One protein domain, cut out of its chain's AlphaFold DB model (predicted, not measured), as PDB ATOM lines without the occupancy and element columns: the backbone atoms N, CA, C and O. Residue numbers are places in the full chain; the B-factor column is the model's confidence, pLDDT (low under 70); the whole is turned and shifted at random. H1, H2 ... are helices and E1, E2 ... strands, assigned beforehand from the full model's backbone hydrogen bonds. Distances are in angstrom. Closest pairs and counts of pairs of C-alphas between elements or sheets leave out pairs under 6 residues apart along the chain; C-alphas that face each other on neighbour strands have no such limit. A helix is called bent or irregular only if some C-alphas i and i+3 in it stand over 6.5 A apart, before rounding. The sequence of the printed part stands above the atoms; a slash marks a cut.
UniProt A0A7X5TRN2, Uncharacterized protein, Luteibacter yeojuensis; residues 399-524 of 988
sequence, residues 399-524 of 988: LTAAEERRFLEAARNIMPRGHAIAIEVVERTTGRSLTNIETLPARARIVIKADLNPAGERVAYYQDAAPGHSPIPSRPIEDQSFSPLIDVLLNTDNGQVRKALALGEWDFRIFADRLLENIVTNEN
ATOM      1  N   LEU A 399       0.983  26.037 -25.202       82.56
ATOM      2  CA  LEU A 399       1.562  27.345 -24.887       82.56
ATOM      3  C   LEU A 399       0.663  28.066 -23.870       82.56
ATOM      4  O   LEU A 399      -0.536  28.237 -24.105       82.56
ATOM      5  N   THR A 400       1.233  28.526 -22.753       85.44
ATOM      6  CA  THR A 400       0.505  29.435 -21.851       85.44
ATOM      7  C   THR A 400       0.206  30.754 -22.569       85.44
ATOM      8  O   THR A 400       0.910  31.127 -23.506       85.44
ATOM      9  N   ALA A 401      -0.799  31.518 -22.127       84.12
ATOM     10  CA  ALA A 401      -1.186  32.765 -22.803       84.12
ATOM     11  C   ALA A 401      -0.026  33.780 -22.955       84.12
ATOM     12  O   ALA A 401       0.036  34.509 -23.943       84.12
ATOM     13  N   ALA A 402       0.928  33.805 -22.016       85.19
ATOM     14  CA  ALA A 402       2.127  34.640 -22.109       85.19
ATOM     15  C   ALA A 402       3.159  34.100 -23.122       85.19
ATOM     16  O   ALA A 402       3.804  34.879 -23.826       85.19
ATOM     17  N   GLU A 403       3.307  32.777 -23.211       88.44
ATOM     18  CA  GLU A 403       4.186  32.102 -24.171       88.44
ATOM     19  C   GLU A 403       3.629  32.197 -25.601       88.44
ATOM     20  O   GLU A 403       4.376  32.559 -26.508       88.44
ATOM     21  N   GLU A 404       2.319  31.989 -25.790       89.62
ATOM     22  CA  GLU A 404       1.610  32.212 -27.056       89.62
ATOM     23  C   GLU A 404       1.759  33.661 -27.519       89.62
ATOM     24  O   GLU A 404       2.223  33.902 -28.632       89.62
ATOM     25  N   ARG A 405       1.422  34.639 -26.667       88.88
ATOM     26  CA  ARG A 405       1.522  36.059 -27.025       88.88
ATOM     27  C   ARG A 405       2.936  36.415 -27.492       88.88
ATOM     28  O   ARG A 405       3.096  37.056 -28.527       88.88
ATOM     29  N   ARG A 406       3.964  35.963 -26.766       87.25
ATOM     30  CA  ARG A 406       5.379  36.210 -27.090       87.25
ATOM     31  C   ARG A 406       5.822  35.496 -28.372       87.25
ATOM     32  O   ARG A 406       6.590  36.069 -29.142       87.25
ATOM     33  N   PHE A 407       5.317  34.289 -28.626       90.19
ATOM     34  CA  PHE A 407       5.512  33.553 -29.877       90.19
ATOM     35  C   PHE A 407       4.875  34.287 -31.069       90.19
ATOM     36  O   PHE A 407       5.548  34.508 -32.072       90.19
ATOM     37  N   LEU A 408       3.621  34.736 -30.957       91.19
ATOM     38  CA  LEU A 408       2.909  35.434 -32.033       91.19
ATOM     39  C   LEU A 408       3.478  36.837 -32.302       91.19
ATOM     40  O   LEU A 408       3.626  37.230 -33.461       91.19
ATOM     41  N   GLU A 409       3.874  37.577 -31.260       88.38
ATOM     42  CA  GLU A 409       4.612  38.837 -31.408       88.38
ATOM     43  C   GLU A 409       5.944  38.616 -32.147       88.38
ATOM     44  O   GLU A 409       6.255  39.370 -33.070       88.38
ATOM     45  N   ALA A 410       6.703  37.565 -31.813       88.44
ATOM     46  CA  ALA A 410       7.943  37.218 -32.511       88.44
ATOM     47  C   ALA A 410       7.703  36.775 -33.967       88.44
ATOM     48  O   ALA A 410       8.396  37.255 -34.865       88.44
ATOM     49  N   ALA A 411       6.689  35.940 -34.225       89.06
ATOM     50  CA  ALA A 411       6.298  35.508 -35.568       89.06
ATOM     51  C   ALA A 411       5.920  36.691 -36.473       89.06
ATOM     52  O   ALA A 411       6.336  36.753 -37.630       89.06
ATOM     53  N   ARG A 412       5.196  37.682 -35.932       87.81
ATOM     54  CA  ARG A 412       4.944  38.957 -36.617       87.81
ATOM     55  C   ARG A 412       6.246  39.717 -36.889       87.81
ATOM     56  O   ARG A 412       6.426  40.239 -37.986       87.81
ATOM     57  N   ASN A 413       7.138  39.798 -35.903       83.94
ATOM     58  CA  ASN A 413       8.360  40.605 -35.977       83.94
ATOM     59  C   ASN A 413       9.431  40.040 -36.937       83.94
ATOM     60  O   ASN A 413      10.283  40.813 -37.376       83.94
ATOM     61  N   ILE A 414       9.405  38.741 -37.271       85.00
ATOM     62  CA  ILE A 414      10.298  38.148 -38.289       85.00
ATOM     63  C   ILE A 414       9.795  38.320 -39.730       85.00
ATOM     64  O   ILE A 414      10.582  38.156 -40.662       85.00
ATOM     65  N   MET A 415       8.518  38.659 -39.948       82.62
ATOM     66  CA  MET A 415       7.996  38.890 -41.299       82.62
ATOM     67  C   MET A 415       8.557  40.191 -41.907       82.62
ATOM     68  O   MET A 415       8.633  41.212 -41.216       82.62
ATOM     69  N   PRO A 416       8.918  40.210 -43.208       79.12
ATOM     70  CA  PRO A 416       9.390  41.419 -43.872       79.12
ATOM     71  C   PRO A 416       8.380  42.564 -43.774       79.12
ATOM     72  O   PRO A 416       7.168  42.380 -43.910       79.12
ATOM     73  N   ARG A 417       8.872  43.792 -43.592       67.25
ATOM     74  CA  ARG A 417       8.005  44.976 -43.514       67.25
ATOM     75  C   ARG A 417       7.177  45.130 -44.795       67.25
ATOM     76  O   ARG A 417       7.662  44.881 -45.896       67.25
ATOM     77  N   GLY A 418       5.905  45.495 -44.632       70.62
ATOM     78  CA  GLY A 418       4.897  45.462 -45.701       70.62
ATOM     79  C   GLY A 418       4.173  44.114 -45.870       70.62
ATOM     80  O   GLY A 418       3.119  44.101 -46.511       70.62
ATOM     81  N   HIS A 419       4.689  43.040 -45.251       78.25
ATOM     82  CA  HIS A 419       4.104  41.691 -45.166       78.25
ATOM     83  C   HIS A 419       3.761  41.278 -43.720       78.25
ATOM     84  O   HIS A 419       3.444  40.122 -43.470       78.25
ATOM     85  N   ALA A 420       3.838  42.200 -42.754       78.56
ATOM     86  CA  ALA A 420       3.434  41.931 -41.378       78.56
ATOM     87  C   ALA A 420       1.899  41.831 -41.287       78.56
ATOM     88  O   ALA A 420       1.185  42.757 -41.673       78.56
ATOM     89  N   ILE A 421       1.419  40.699 -40.779       82.94
ATOM     90  CA  ILE A 421       0.002  40.330 -40.675       82.94
ATOM     91  C   ILE A 421      -0.454  40.524 -39.221       82.94
ATOM     92  O   ILE A 421       0.332  40.302 -38.296       82.94
ATOM     93  N   ALA A 422      -1.702  40.950 -39.001       87.19
ATOM     94  CA  ALA A 422      -2.307  40.922 -37.667       87.19
ATOM     95  C   ALA A 422      -2.747  39.487 -37.331       87.19
ATOM     96  O   ALA A 422      -3.355  38.833 -38.174       87.19
ATOM     97  N   ILE A 423      -2.454  38.989 -36.130       90.12
ATOM     98  CA  ILE A 423      -2.758  37.598 -35.752       90.12
ATOM     99  C   ILE A 423      -3.655  37.599 -34.519       90.12
ATOM    100  O   ILE A 423      -3.256  38.102 -33.471       90.12
ATOM    101  N   GLU A 424      -4.845  37.016 -34.630       91.50
ATOM    102  CA  GLU A 424      -5.746  36.792 -33.500       91.50
ATOM    103  C   GLU A 424      -5.912  35.297 -33.219       91.50
ATOM    104  O   GLU A 424      -6.061  34.497 -34.140       91.50
ATOM    105  N   VAL A 425      -5.933  34.936 -31.939       91.06
ATOM    106  CA  VAL A 425      -6.396  33.642 -31.437       91.06
ATOM    107  C   VAL A 425      -7.755  33.855 -30.774       91.06
ATOM    108  O   VAL A 425      -7.871  34.692 -29.877       91.06
ATOM    109  N   VAL A 426      -8.770  33.100 -31.191       92.69
ATOM    110  CA  VAL A 426     -10.136  33.131 -30.642       92.69
ATOM    111  C   VAL A 426     -10.550  31.770 -30.089       92.69
ATOM    112  O   VAL A 426     -10.130  30.720 -30.570       92.69
ATOM    113  N   GLU A 427     -11.420  31.776 -29.088       93.44
ATOM    114  CA  GLU A 427     -12.065  30.582 -28.545       93.44
ATOM    115  C   GLU A 427     -13.060  30.009 -29.567       93.44
ATOM    116  O   GLU A 427     -13.984  30.704 -30.000       93.44
ATOM    117  N   ARG A 428     -12.882  28.745 -29.975       90.44
ATOM    118  CA  ARG A 428     -13.615  28.135 -31.104       90.44
ATOM    119  C   ARG A 428     -15.136  28.114 -30.914       90.44
ATOM    120  O   ARG A 428     -15.864  28.189 -31.900       90.44
ATOM    121  N   THR A 429     -15.605  28.000 -29.674       87.88
ATOM    122  CA  THR A 429     -17.025  27.863 -29.312       87.88
ATOM    123  C   THR A 429     -17.752  29.196 -29.137       87.88
ATOM    124  O   THR A 429     -18.934  29.283 -29.455       87.88
ATOM    125  N   THR A 430     -17.072  30.231 -28.634       91.12
ATOM    126  CA  THR A 430     -17.683  31.527 -28.278       91.12
ATOM    127  C   THR A 430     -17.309  32.661 -29.235       91.12
ATOM    128  O   THR A 430     -17.945  33.713 -29.211       91.12
ATOM    129  N   GLY A 431     -16.249  32.494 -30.034       89.94
ATOM    130  CA  GLY A 431     -15.635  33.571 -30.818       89.94
ATOM    131  C   GLY A 431     -14.871  34.607 -29.979       89.94
ATOM    132  O   GLY A 431     -14.379  35.589 -30.532       89.94
ATOM    133  N   ARG A 432     -14.753  34.419 -28.656       93.38
ATOM    134  CA  ARG A 432     -14.063  35.346 -27.749       93.38
ATOM    135  C   ARG A 432     -12.578  35.440 -28.097       93.38
ATOM    136  O   ARG A 432     -11.888  34.426 -28.131       93.38
ATOM    137  N   SER A 433     -12.074  36.660 -28.282       91.00
ATOM    138  CA  SER A 433     -10.641  36.908 -28.481       91.00
ATOM    139  C   SER A 433      -9.840  36.486 -27.241       91.00
ATOM    140  O   SER A 433     -10.136  36.909 -26.121       91.00
ATOM    141  N   LEU A 434      -8.849  35.616 -27.441       90.31
ATOM    142  CA  LEU A 434      -7.967  35.061 -26.409       90.31
ATOM    143  C   LEU A 434      -6.574  35.701 -26.426       90.31
ATOM    144  O   LEU A 434      -5.902  35.737 -25.392       90.31
ATOM    145  N   THR A 435      -6.119  36.174 -27.589       91.81
ATOM    146  CA  THR A 435      -4.891  36.963 -27.794       91.81
ATOM    147  C   THR A 435      -4.962  37.637 -29.164       91.81
ATOM    148  O   THR A 435      -5.259  36.981 -30.153       91.81
ATOM    149  N   ASN A 436      -4.669  38.937 -29.236       90.00
ATOM    150  CA  ASN A 436      -4.705  39.728 -30.472       90.00
ATOM    151  C   ASN A 436      -3.372  40.475 -30.639       90.00
ATOM    152  O   ASN A 436      -2.991  41.275 -29.780       90.00
ATOM    153  N   ILE A 437      -2.651  40.188 -31.723       88.94
ATOM    154  CA  ILE A 437      -1.368  40.795 -32.084       88.94
ATOM    155  C   ILE A 437      -1.581  41.689 -33.304       88.94
ATOM    156  O   ILE A 437      -1.550  41.241 -34.452       88.94
ATOM    157  N   GLU A 438      -1.785  42.976 -33.056       82.94
ATOM    158  CA  GLU A 438      -2.132  43.925 -34.110       82.94
ATOM    159  C   GLU A 438      -0.926  44.388 -34.945       82.94
ATOM    160  O   GLU A 438       0.245  44.325 -34.540       82.94
ATOM    161  N   THR A 439      -1.245  44.886 -36.140       62.62
ATOM    162  CA  THR A 439      -0.368  45.670 -37.018       62.62
ATOM    163  C   THR A 439      -1.135  46.900 -37.495       62.62
ATOM    164  O   THR A 439      -2.338  46.830 -37.730       62.62
ATOM    165  N   LEU A 440      -0.451  48.034 -37.663       51.88
ATOM    166  CA  LEU A 440      -1.044  49.247 -38.227       51.88
ATOM    167  C   LEU A 440      -0.149  49.804 -39.348       51.88
ATOM    168  O   LEU A 440       1.020  50.091 -39.085       51.88
ATOM    169  N   PRO A 441      -0.667  49.977 -40.582       50.84
ATOM    170  CA  PRO A 441      -1.935  49.443 -41.092       50.84
ATOM    171  C   PRO A 441      -1.834  47.932 -41.387       50.84
ATOM    172  O   PRO A 441      -1.022  47.513 -42.215       50.84
ATOM    173  N   ALA A 442      -2.681  47.112 -40.757       55.12
ATOM    174  CA  ALA A 442      -2.834  45.705 -41.127       55.12
ATOM    175  C   ALA A 442      -3.356  45.586 -42.569       55.12
ATOM    176  O   ALA A 442      -4.364  46.193 -42.926       55.12
ATOM    177  N   ARG A 443      -2.677  44.786 -43.397       65.00
ATOM    178  CA  ARG A 443      -3.115  44.466 -44.773       65.00
ATOM    179  C   ARG A 443      -3.903  43.161 -44.869       65.00
ATOM    180  O   ARG A 443      -4.661  42.979 -45.814       65.00
ATOM    181  N   ALA A 444      -3.706  42.277 -43.899       77.56
ATOM    182  CA  ALA A 444      -4.392  41.007 -43.731       77.56
ATOM    183  C   ALA A 444      -4.472  40.684 -42.231       77.56
ATOM    184  O   ALA A 444      -3.696  41.227 -41.431       77.56
ATOM    185  N   ARG A 445      -5.398  39.795 -41.863       86.50
ATOM    186  CA  ARG A 445      -5.590  39.307 -40.497       86.50
ATOM    187  C   ARG A 445      -5.774  37.794 -40.526       86.50
ATOM    188  O   ARG A 445      -6.742  37.331 -41.114       86.50
ATOM    189  N   ILE A 446      -4.876  37.070 -39.868       87.94
ATOM    190  CA  ILE A 446      -5.011  35.633 -39.611       87.94
ATOM    191  C   ILE A 446      -5.843  35.461 -38.339       87.94
ATOM    192  O   ILE A 446      -5.557  36.102 -37.324       87.94
ATOM    193  N   VAL A 447      -6.847  34.585 -38.389       88.94
ATOM    194  CA  VAL A 447      -7.637  34.169 -37.222       88.94
ATOM    195  C   VAL A 447      -7.393  32.685 -36.970       88.94
ATOM    196  O   VAL A 447      -7.609  31.843 -37.837       88.94
ATOM    197  N   ILE A 448      -6.926  32.377 -35.765       90.25
ATOM    198  CA  ILE A 448      -6.639  31.032 -35.272       90.25
ATOM    199  C   ILE A 448      -7.714  30.678 -34.251       90.25
ATOM    200  O   ILE A 448      -7.945  31.425 -33.304       90.25
ATOM    201  N   LYS A 449      -8.370  29.531 -34.412       91.50
ATOM    202  CA  LYS A 449      -9.358  29.035 -33.445       91.50
ATOM    203  C   LYS A 449      -8.681  28.086 -32.463       91.50
ATOM    204  O   LYS A 449      -7.869  27.263 -32.872       91.50
ATOM    205  N   ALA A 450      -9.010  28.185 -31.180       91.50
ATOM    206  CA  ALA A 450      -8.459  27.330 -30.132       91.50
ATOM    207  C   ALA A 450      -9.559  26.742 -29.240       91.50
ATOM    208  O   ALA A 450     -10.536  27.423 -28.915       91.50
ATOM    209  N   ASP A 451      -9.369  25.492 -28.821       90.06
ATOM    210  CA  ASP A 451     -10.165  24.851 -27.769       90.06
ATOM    211  C   ASP A 451      -9.486  25.004 -26.412       90.06
ATOM    212  O   ASP A 451      -8.267  24.850 -26.301       90.06
ATOM    213  N   LEU A 452     -10.285  25.252 -25.373       88.19
ATOM    214  CA  LEU A 452      -9.825  25.344 -23.991       88.19
ATOM    215  C   LEU A 452     -10.237  24.105 -23.188       88.19
ATOM    216  O   LEU A 452     -11.345  23.594 -23.348       88.19
ATOM    217  N   ASN A 453      -9.369  23.647 -22.286       83.94
ATOM    218  CA  ASN A 453      -9.747  22.686 -21.246       83.94
ATOM    219  C   ASN A 453     -10.457  23.391 -20.063       83.94
ATOM    220  O   ASN A 453     -10.489  24.623 -20.016       83.94
ATOM    221  N   PRO A 454     -10.996  22.652 -19.071       83.62
ATOM    222  CA  PRO A 454     -11.669  23.253 -17.913       83.62
ATOM    223  C   PRO A 454     -10.802  24.185 -17.046       83.62
ATOM    224  O   PRO A 454     -11.352  24.940 -16.249       83.62
ATOM    225  N   ALA A 455      -9.472  24.162 -17.196       78.69
ATOM    226  CA  ALA A 455      -8.544  25.086 -16.537       78.69
ATOM    227  C   ALA A 455      -8.214  26.335 -17.389       78.69
ATOM    228  O   ALA A 455      -7.439  27.188 -16.958       78.69
ATOM    229  N   GLY A 456      -8.785  26.462 -18.592       77.12
ATOM    230  CA  GLY A 456      -8.533  27.568 -19.521       77.12
ATOM    231  C   GLY A 456      -7.255  27.429 -20.361       77.12
ATOM    232  O   GLY A 456      -6.875  28.379 -21.051       77.12
ATOM    233  N   GLU A 457      -6.583  26.273 -20.333       80.44
ATOM    234  CA  GLU A 457      -5.409  25.998 -21.170       80.44
ATOM    235  C   GLU A 457      -5.830  25.617 -22.596       80.44
ATOM    236  O   GLU A 457      -6.795  24.875 -22.787       80.44
ATOM    237  N   ARG A 458      -5.083  26.078 -23.605       83.88
ATOM    238  CA  ARG A 458      -5.370  25.825 -25.028       83.88
ATOM    239  C   ARG A 458      -4.908  24.425 -25.436       83.88
ATOM    240  O   ARG A 458      -3.709  24.202 -25.584       83.88
ATOM    241  N   VAL A 459      -5.832  23.485 -25.617       81.69
ATOM    242  CA  VAL A 459      -5.509  22.065 -25.871       81.69
ATOM    243  C   VAL A 459      -5.448  21.676 -27.346       81.69
ATOM    244  O   VAL A 459      -4.763  20.714 -27.677       81.69
ATOM    245  N   ALA A 460      -6.115  22.416 -28.230       85.56
ATOM    246  CA  ALA A 460      -6.050  22.203 -29.673       85.56
ATOM    247  C   ALA A 460      -6.156  23.536 -30.421       85.56
ATOM    248  O   ALA A 460      -6.827  24.460 -29.954       85.56
ATOM    249  N   TYR A 461      -5.516  23.608 -31.588       88.81
ATOM    250  CA  TYR A 461      -5.564  24.755 -32.493       88.81
ATOM    251  C   TYR A 461      -6.165  24.338 -33.837       88.81
ATOM    252  O   TYR A 461      -6.001  23.204 -34.285       88.81
ATOM    253  N   TYR A 462      -6.852  25.270 -34.485       88.75
ATOM    254  CA  TYR A 462      -7.565  25.068 -35.738       88.75
ATOM    255  C   TYR A 462      -7.334  26.270 -36.654       88.75
ATOM    256  O   TYR A 462      -7.438  27.420 -36.216       88.75
ATOM    257  N   GLN A 463      -7.074  26.005 -37.932       83.62
ATOM    258  CA  GLN A 463      -7.167  27.024 -38.978       83.62
ATOM    259  C   GLN A 463      -8.609  27.117 -39.482       83.62
ATOM    260  O   GLN A 463      -9.339  26.117 -39.503       83.62
ATOM    261  N   ASP A 464      -9.019  28.309 -39.911       76.94
ATOM    262  CA  ASP A 464     -10.312  28.461 -40.565       76.94
ATOM    263  C   ASP A 464     -10.327  27.779 -41.940       76.94
ATOM    264  O   ASP A 464      -9.368  27.839 -42.713       76.94
ATOM    265  N   ALA A 465     -11.430  27.086 -42.216       67.50
ATOM    266  CA  ALA A 465     -11.680  26.431 -43.491       67.50
ATOM    267  C   ALA A 465     -12.462  27.362 -44.434       67.50
ATOM    268  O   ALA A 465     -12.919  28.437 -44.041       67.50
ATOM    269  N   ALA A 466     -12.645  26.944 -45.690       69.19
ATOM    270  CA  ALA A 466     -13.504  27.674 -46.621       69.19
ATOM    271  C   ALA A 466     -14.944  27.810 -46.062       69.19
ATOM    272  O   ALA A 466     -15.409  26.898 -45.371       69.19
ATOM    273  N   PRO A 467     -15.672  28.909 -46.349       66.38
ATOM    274  CA  PRO A 467     -17.017  29.129 -45.819       66.38
ATOM    275  C   PRO A 467     -17.951  27.933 -46.051       66.38
ATOM    276  O   PRO A 467     -18.125  27.484 -47.181       66.38
ATOM    277  N   GLY A 468     -18.543  27.417 -44.968       64.38
ATOM    278  CA  GLY A 468     -19.388  26.214 -44.979       64.38
ATOM    279  C   GLY A 468     -18.680  24.908 -44.586       64.38
ATOM    280  O   GLY A 468     -19.361  23.908 -44.377       64.38
ATOM    281  N   HIS A 469     -17.353  24.901 -44.427       69.75
ATOM    282  CA  HIS A 469     -16.590  23.734 -43.970       69.75
ATOM    283  C   HIS A 469     -16.226  23.812 -42.476       69.75
ATOM    284  O   HIS A 469     -16.047  24.891 -41.912       69.75
ATOM    285  N   SER A 470     -16.069  22.648 -41.838       77.56
ATOM    286  CA  SER A 470     -15.570  22.532 -40.460       77.56
ATOM    287  C   SER A 470     -14.125  23.049 -40.333       77.56
ATOM    288  O   SER A 470     -13.321  22.754 -41.220       77.56
ATOM    289  N   PRO A 471     -13.752  23.743 -39.235       80.44
ATOM    290  CA  PRO A 471     -12.372  24.166 -38.987       80.44
ATOM    291  C   PRO A 471     -11.390  22.992 -39.034       80.44
ATOM    292  O   PRO A 471     -11.661  21.928 -38.470       80.44
ATOM    293  N   ILE A 472     -10.243  23.189 -39.683       80.50
ATOM    294  CA  ILE A 472      -9.246  22.131 -39.877       80.50
ATOM    295  C   ILE A 472      -8.324  22.113 -38.649       80.50
ATOM    296  O   ILE A 472      -7.708  23.144 -38.359       80.50
ATOM    297  N   PRO A 473      -8.214  20.991 -37.911       84.31
ATOM    298  CA  PRO A 473      -7.319  20.893 -36.764       84.31
ATOM    299  C   PRO A 473      -5.851  20.945 -37.194       84.31
ATOM    300  O   PRO A 473      -5.491  20.478 -38.275       84.31
ATOM    301  N   SER A 474      -5.005  21.455 -36.302       82.56
ATOM    302  CA  SER A 474      -3.550  21.337 -36.380       82.56
ATOM    303  C   SER A 474      -3.130  19.879 -36.586       82.56
ATOM    304  O   SER A 474      -3.487  19.015 -35.778       82.56
ATOM    305  N   ARG A 475      -2.352  19.603 -37.631       76.38
ATOM    306  CA  ARG A 475      -1.840  18.262 -37.920       76.38
ATOM    307  C   ARG A 475      -0.613  17.972 -37.046       76.38
ATOM    308  O   ARG A 475       0.299  18.803 -37.013       76.38
ATOM    309  N   PRO A 476      -0.530  16.810 -36.374       66.69
ATOM    310  CA  PRO A 476       0.738  16.356 -35.821       66.69
ATOM    311  C   PRO A 476       1.703  16.060 -36.976       66.69
ATOM    312  O   PRO A 476       1.338  15.392 -37.942       66.69
ATOM    313  N   ILE A 477       2.936  16.552 -36.879       68.12
ATOM    314  CA  ILE A 477       4.011  16.187 -37.805       68.12
ATOM    315  C   ILE A 477       4.696  14.965 -37.192       68.12
ATOM    316  O   ILE A 477       5.327  15.081 -36.143       68.12
ATOM    317  N   GLU A 478       4.521  13.790 -37.795       61.53
ATOM    318  CA  GLU A 478       4.886  12.507 -37.169       61.53
ATOM    319  C   GLU A 478       6.377  12.451 -36.785       61.53
ATOM    320  O   GLU A 478       6.702  12.168 -35.631       61.53
ATOM    321  N   ASP A 479       7.257  12.868 -37.701       66.75
ATOM    322  CA  ASP A 479       8.714  12.937 -37.507       66.75
ATOM    323  C   ASP A 479       9.209  14.164 -36.710       66.75
ATOM    324  O   ASP A 479      10.414  14.307 -36.487       66.75
ATOM    325  N   GLN A 480       8.338  15.111 -36.332       70.75
ATOM    326  CA  GLN A 480       8.778  16.401 -35.781       70.75
ATOM    327  C   GLN A 480       7.905  16.905 -34.619       70.75
ATOM    328  O   GLN A 480       6.828  17.470 -34.809       70.75
ATOM    329  N   SER A 481       8.425  16.796 -33.394       78.00
ATOM    330  CA  SER A 481       7.814  17.395 -32.200       78.00
ATOM    331  C   SER A 481       7.821  18.928 -32.273       78.00
ATOM    332  O   SER A 481       8.833  19.575 -32.005       78.00
ATOM    333  N   PHE A 482       6.667  19.498 -32.620       83.56
ATOM    334  CA  PHE A 482       6.402  20.934 -32.699       83.56
ATOM    335  C   PHE A 482       5.082  21.289 -32.023       83.56
ATOM    336  O   PHE A 482       4.125  20.519 -32.087       83.56
ATOM    337  N   SER A 483       5.005  22.491 -31.447       85.38
ATOM    338  CA  SER A 483       3.746  23.033 -30.935       85.38
ATOM    339  C   SER A 483       2.689  23.092 -32.052       85.38
ATOM    340  O   SER A 483       2.980  23.663 -33.110       85.38
ATOM    341  N   PRO A 484       1.454  22.590 -31.847       84.62
ATOM    342  CA  PRO A 484       0.449  22.525 -32.916       84.62
ATOM    343  C   PRO A 484       0.019  23.897 -33.474       84.62
ATOM    344  O   PRO A 484      -0.467  23.992 -34.602       84.62
ATOM    345  N   LEU A 485       0.267  24.983 -32.728       87.56
ATOM    346  CA  LEU A 485       0.088  26.363 -33.192       87.56
ATOM    347  C   LEU A 485       0.963  26.702 -34.419       87.56
ATOM    348  O   LEU A 485       0.602  27.576 -35.204       87.56
ATOM    349  N   ILE A 486       2.101  26.021 -34.611       88.31
ATOM    350  CA  ILE A 486       3.044  26.302 -35.704       88.31
ATOM    351  C   ILE A 486       2.507  25.789 -37.051       88.31
ATOM    352  O   ILE A 486       2.589  26.523 -38.035       88.31
ATOM    353  N   ASP A 487       1.914  24.586 -37.105       86.06
ATOM    354  CA  ASP A 487       1.255  24.072 -38.324       86.06
ATOM    355  C   ASP A 487       0.132  25.014 -38.766       86.06
ATOM    356  O   ASP A 487       0.107  25.451 -39.917       86.06
ATOM    357  N   VAL A 488      -0.728  25.412 -37.824       88.00
ATOM    358  CA  VAL A 488      -1.832  26.346 -38.072       88.00
ATOM    359  C   VAL A 488      -1.308  27.700 -38.553       88.00
ATOM    360  O   VAL A 488      -1.737  28.177 -39.603       88.00
ATOM    361  N   LEU A 489      -0.336  28.310 -37.868       89.12
ATOM    362  CA  LEU A 489       0.196  29.618 -38.257       89.12
ATOM    363  C   LEU A 489       0.896  29.610 -39.632       89.12
ATOM    364  O   LEU A 489       0.832  30.606 -40.356       89.12
ATOM    365  N   LEU A 490       1.552  28.508 -40.015       87.25
ATOM    366  CA  LEU A 490       2.243  28.400 -41.306       87.25
ATOM    367  C   LEU A 490       1.343  27.970 -42.474       87.25
ATOM    368  O   LEU A 490       1.721  28.221 -43.622       87.25
ATOM    369  N   ASN A 491       0.177  27.367 -42.215       84.25
ATOM    370  CA  ASN A 491      -0.757  26.907 -43.252       84.25
ATOM    371  C   ASN A 491      -2.025  27.769 -43.413       84.25
ATOM    372  O   ASN A 491      -2.572  27.800 -44.522       84.25
ATOM    373  N   THR A 492      -2.432  28.546 -42.399       82.75
ATOM    374  CA  THR A 492      -3.619  29.426 -42.479       82.75
ATOM    375  C   THR A 492      -3.505  30.440 -43.631       82.75
ATOM    376  O   THR A 492      -2.408  30.860 -44.019       82.75
ATOM    377  N   ASP A 493      -4.648  30.814 -44.215       79.12
ATOM    378  CA  ASP A 493      -4.778  31.717 -45.368       79.12
ATOM    379  C   ASP A 493      -3.938  31.316 -46.596       79.12
ATOM    380  O   ASP A 493      -3.348  32.151 -47.287       79.12
ATOM    381  N   ASN A 494      -3.883  30.016 -46.899       78.44
ATOM    382  CA  ASN A 494      -3.013  29.440 -47.934       78.44
ATOM    383  C   ASN A 494      -1.516  29.684 -47.647       78.44
ATOM    384  O   ASN A 494      -0.725  29.917 -48.570       78.44
ATOM    385  N   GLY A 495      -1.129  29.665 -46.370       81.69
ATOM    386  CA  GLY A 495       0.237  29.843 -45.887       81.69
ATOM    387  C   GLY A 495       0.823  31.231 -46.143       81.69
ATOM    388  O   GLY A 495       1.933  31.338 -46.672       81.69
ATOM    389  N   GLN A 496       0.104  32.304 -45.786       83.81
ATOM    390  CA  GLN A 496       0.621  33.675 -45.940       83.81
ATOM    391  C   GLN A 496       1.935  33.901 -45.170       83.81
ATOM    392  O   GLN A 496       2.870  34.463 -45.736       83.81
ATOM    393  N   VAL A 497       2.050  33.410 -43.928       85.88
ATOM    394  CA  VAL A 497       3.279  33.540 -43.115       85.88
ATOM    395  C   VAL A 497       4.450  32.789 -43.760       85.88
ATOM    396  O   VAL A 497       5.540  33.345 -43.901       85.88
ATOM    397  N   ARG A 498       4.212  31.559 -44.240       89.12
ATOM    398  CA  ARG A 498       5.197  30.761 -44.992       89.12
ATOM    399  C   ARG A 498       5.709  31.513 -46.227       89.12
ATOM    400  O   ARG A 498       6.919  31.622 -46.420       89.12
ATOM    401  N   LYS A 499       4.797  32.086 -47.024       85.88
ATOM    402  CA  LYS A 499       5.119  32.896 -48.214       85.88
ATOM    403  C   LYS A 499       5.908  34.159 -47.856       85.88
ATOM    404  O   LYS A 499       6.920  34.433 -48.493       85.88
ATOM    405  N   ALA A 500       5.495  34.893 -46.821       85.00
ATOM    406  CA  ALA A 500       6.168  36.110 -46.363       85.00
ATOM    407  C   ALA A 500       7.609  35.859 -45.877       85.00
ATOM    408  O   ALA A 500       8.460  36.734 -46.010       85.00
ATOM    409  N   LEU A 501       7.894  34.671 -45.337       85.25
ATOM    410  CA  LEU A 501       9.211  34.281 -44.815       85.25
ATOM    411  C   LEU A 501      10.084  33.497 -45.813       85.25
ATOM    412  O   LEU A 501      11.196  33.095 -45.448       85.25
ATOM    413  N   ALA A 502       9.591  33.292 -47.043       88.12
ATOM    414  CA  ALA A 502      10.202  32.466 -48.089       88.12
ATOM    415  C   ALA A 502      10.588  31.056 -47.593       88.12
ATOM    416  O   ALA A 502      11.710  30.595 -47.796       88.12
ATOM    417  N   LEU A 503       9.654  30.401 -46.896       87.38
ATOM    418  CA  LEU A 503       9.814  29.058 -46.334       87.38
ATOM    419  C   LEU A 503       9.142  27.996 -47.224       87.38
ATOM    420  O   LEU A 503       8.100  28.250 -47.835       87.38
ATOM    421  N   GLY A 504       9.713  26.794 -47.260       85.62
ATOM    422  CA  GLY A 504       9.077  25.586 -47.785       85.62
ATOM    423  C   GLY A 504       7.942  25.083 -46.885       85.62
ATOM    424  O   GLY A 504       7.733  25.576 -45.776       85.62
ATOM    425  N   GLU A 505       7.173  24.095 -47.357       78.75
ATOM    426  CA  GLU A 505       6.042  23.540 -46.589       78.75
ATOM    427  C   GLU A 505       6.477  22.927 -45.248       78.75
ATOM    428  O   GLU A 505       5.767  23.085 -44.259       78.75
ATOM    429  N   TRP A 506       7.662  22.311 -45.218       80.38
ATOM    430  CA  TRP A 506       8.180  21.505 -44.106       80.38
ATOM    431  C   TRP A 506       9.263  22.210 -43.269       80.38
ATOM    432  O   TRP A 506       9.887  21.599 -42.403       80.38
ATOM    433  N   ASP A 507       9.466  23.514 -43.478       86.31
ATOM    434  CA  ASP A 507      10.536  24.315 -42.858       86.31
ATOM    435  C   ASP A 507      10.244  24.728 -41.394       86.31
ATOM    436  O   ASP A 507      10.751  25.740 -40.896       86.31
ATOM    437  N   PHE A 508       9.450  23.939 -40.665       86.12
ATOM    438  CA  PHE A 508       9.028  24.192 -39.281       86.12
ATOM    439  C   PHE A 508      10.210  24.489 -38.341       86.12
ATOM    440  O   PHE A 508      10.153  25.412 -37.524       86.12
ATOM    441  N   ARG A 509      11.331  23.771 -38.508       86.25
ATOM    442  CA  ARG A 509      12.574  23.978 -37.740       86.25
ATOM    443  C   ARG A 509      13.250  25.308 -38.055       86.25
ATOM    444  O   ARG A 509      13.714  25.970 -37.131       86.25
ATOM    445  N   ILE A 510      13.268  25.716 -39.324       87.12
ATOM    446  CA  ILE A 510      13.853  26.989 -39.766       87.12
ATOM    447  C   ILE A 510      12.997  28.153 -39.258       87.12
ATOM    448  O   ILE A 510      13.539  29.137 -38.762       87.12
ATOM    449  N   PHE A 511      11.667  28.026 -39.310       89.38
ATOM    450  CA  PHE A 511      10.751  28.988 -38.699       89.38
ATOM    451  C   PHE A 511      10.989  29.122 -37.189       89.38
ATOM    452  O   PHE A 511      11.182  30.232 -36.697       89.38
ATOM    453  N   ALA A 512      11.021  28.003 -36.460       87.81
ATOM    454  CA  ALA A 512      11.166  27.992 -35.008       87.81
ATOM    455  C   ALA A 512      12.526  28.519 -34.525       87.81
ATOM    456  O   ALA A 512      12.561  29.330 -33.598       87.81
ATOM    457  N   ASP A 513      13.641  28.116 -35.147       85.25
ATOM    458  CA  ASP A 513      14.964  28.620 -34.761       85.25
ATOM    459  C   ASP A 513      15.125  30.122 -35.138       85.25
ATOM    460  O   ASP A 513      15.609  30.878 -34.298       85.25
ATOM    461  N   ARG A 514      14.598  30.611 -36.285       86.62
ATOM    462  CA  ARG A 514      14.524  32.068 -36.607       86.62
ATOM    463  C   ARG A 514      13.659  32.858 -35.613       86.62
ATOM    464  O   ARG A 514      13.973  33.991 -35.251       86.62
ATOM    465  N   LEU A 515      12.533  32.286 -35.189       90.19
ATOM    466  CA  LEU A 515      11.620  32.903 -34.224       90.19
ATOM    467  C   LEU A 515      12.273  33.009 -32.837       90.19
ATOM    468  O   LEU A 515      12.134  34.030 -32.162       90.19
ATOM    469  N   LEU A 516      13.043  31.996 -32.437       88.06
ATOM    470  CA  LEU A 516      13.817  32.005 -31.197       88.06
ATOM    471  C   LEU A 516      15.019  32.957 -31.257       88.06
ATOM    472  O   LEU A 516      15.242  33.677 -30.286       88.06
ATOM    473  N   GLU A 517      15.717  33.055 -32.389       86.06
ATOM    474  CA  GLU A 517      16.746  34.078 -32.646       86.06
ATOM    475  C   GLU A 517      16.173  35.501 -32.486       86.06
ATOM    476  O   GLU A 517      16.773  36.362 -31.835       86.06
ATOM    477  N   ASN A 518      14.959  35.748 -32.995       86.00
ATOM    478  CA  ASN A 518      14.262  37.023 -32.808       86.00
ATOM    479  C   ASN A 518      13.906  37.286 -31.335       86.00
ATOM    480  O   ASN A 518      14.036  38.416 -30.865       86.00
ATOM    481  N   ILE A 519      13.493  36.262 -30.582       86.00
ATOM    482  CA  ILE A 519      13.203  36.380 -29.144       86.00
ATOM    483  C   ILE A 519      14.483  36.667 -28.347       86.00
ATOM    484  O   ILE A 519      14.480  37.582 -27.526       86.00
ATOM    485  N   VAL A 520      15.582  35.958 -28.618       83.81
ATOM    486  CA  VAL A 520      16.907  36.218 -28.025       83.81
ATOM    487  C   VAL A 520      17.350  37.647 -28.322       83.81
ATOM    488  O   VAL A 520      17.708  38.382 -27.406       83.81
ATOM    489  N   THR A 521      17.254  38.082 -29.579       80.38
ATOM    490  CA  THR A 521      17.601  39.449 -29.998       80.38
ATOM    491  C   THR A 521      16.733  40.500 -29.295       80.38
ATOM    492  O   THR A 521      17.209  41.586 -28.966       80.38
ATOM    493  N   ASN A 522      15.470  40.175 -28.995       78.94
ATOM    494  CA  ASN A 522      14.565  41.047 -28.246       78.94
ATOM    495  C   ASN A 522      14.804  41.054 -26.721       78.94
ATOM    496  O   ASN A 522      14.458  42.059 -26.087       78.94
ATOM    497  N   GLU A 523      15.413  40.007 -26.150       80.00
ATOM    498  CA  GLU A 523      15.898  39.945 -24.756       80.00
ATOM    499  C   GLU A 523      17.313  40.523 -24.580       80.00
ATOM    500  O   GLU A 523      17.644  40.995 -23.496       80.00
ATOM    501  N   ASN A 524      18.151  40.514 -25.622       80.75
ATOM    502  CA  ASN A 524      19.434  41.211 -25.622       80.75
ATOM    503  C   ASN A 524      19.184  42.705 -25.371       80.75
ATOM    504  O   ASN A 524      18.480  43.348 -26.153       80.75
TER     505      ASN A 524
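What this domain is: This is residues 399 to 524 of the 988 residues of an uncharacterized protein of Luteibacter yeojuensis (UniProt A0A7X5TRN2). A mixed, twisted sheet of four strands forms a wall, with two helices covering one face: H1 over E2 and E1, H2 over E3 and E4. A third helix, H3, crosses H1 about perpendicular on the side away from the sheet, and the other face of the sheet has no named helix over it. The printed part has 126 residues, with three named helices and four named strands in the order H1, E1, E2, E3, E4, H2, H3, and its class is mixed, helices and strands. The sheet runs E2, E1, E3, E4, with E1 and E3 parallel and the other two neighbour pairs antiparallel. The whole is compact, with a radius of gyration of the C-alphas of 14.0 A and spans of 37 by 30 by 27 A.

Where its parts are: In the sheet, E3 is the longest strand, residues 445 to 452, 22.0 A from first to last C-alpha. E1 is residues 422 to 427, 16.9 A, and E2 is residues 433 to 437. E4 is residues 458 to 463, 14.1 A; its first C-alpha, that of Arg 458, is at (-5.370, 25.825, -25.028). H1 is residues 401 to 414, 20.0 A, beginning with C-alpha 401 at (-1.186, 32.765, -22.803). H2, the longest helix by residues, is residues 484 to 500, 20.0 A; it is irregular, with C-alphas 494 and 497 8.9 A apart, and has a kink of 97 degrees near residue 493. H3 is residues 508 to 523, 22.5 A, ending with C-alpha 523 at (15.898, 39.945, -24.756).

How they stand to each other: The inner strands E1 and E3 are parallel at 25 degrees, with N 426 and O 448 2.8 A apart, within hydrogen-bond range. The edge strand E2 is antiparallel to E1 at 169 degrees, and the two form a hairpin; N 425 and O 435 are within hydrogen-bond range at 2.8 A. The edge strand E4 forms a hairpin with E3, antiparallel at 144 degrees, with N 462 and O 449 within hydrogen-bond range at 2.8 A. Residues 462 to 463 of E4 also pair, antiparallel, with residues 472 to 473. The sheet is only just strongly twisted, its C-alphas lying up to 4.5 A off the best plane. H1 is on the sheet at a height of 9.1 A and runs along the strands, at 20 degrees to E1 on the local plane; its closest C-alphas to E2 are those of Glu 409 and Ile 437, 6.3 A apart. H2 is on the same face at a height of 8.4 A, and runs along the strands at 25 degrees to E4 on the local plane; the closest C-alphas of the two are those of Gln 463 and Val 488, 5.5 A apart. H1 and H2 are near each other, with 13 pairs of C-alphas within 10 A. H3 is not on the sheet. With its residues 514 to 519 alone it touches H1, about perpendicular at 82 degrees, the closest C-alphas being those of Ala 410 and Leu 515, 5.9 A apart. H2 and H3 are close but not clearly touching, with the C-alphas of Ile 486 and Phe 508 closest at 7.3 A. Every O i to N i+4 pair is within hydrogen-bond range in H1 and H3; in H2, 8 of 13 are.

The domain as a whole: The two C-alphas farthest apart are those of Gly 468 and Asn 524, at 45.9 A. The printed part has no cut. The link from E4 to H2, residues 464 to 483, is long. The mean pLDDT of the printed part is 82.8; 15 residues are under 70, namely 417, 439 to 443, 465 to 469 and 476 to 479.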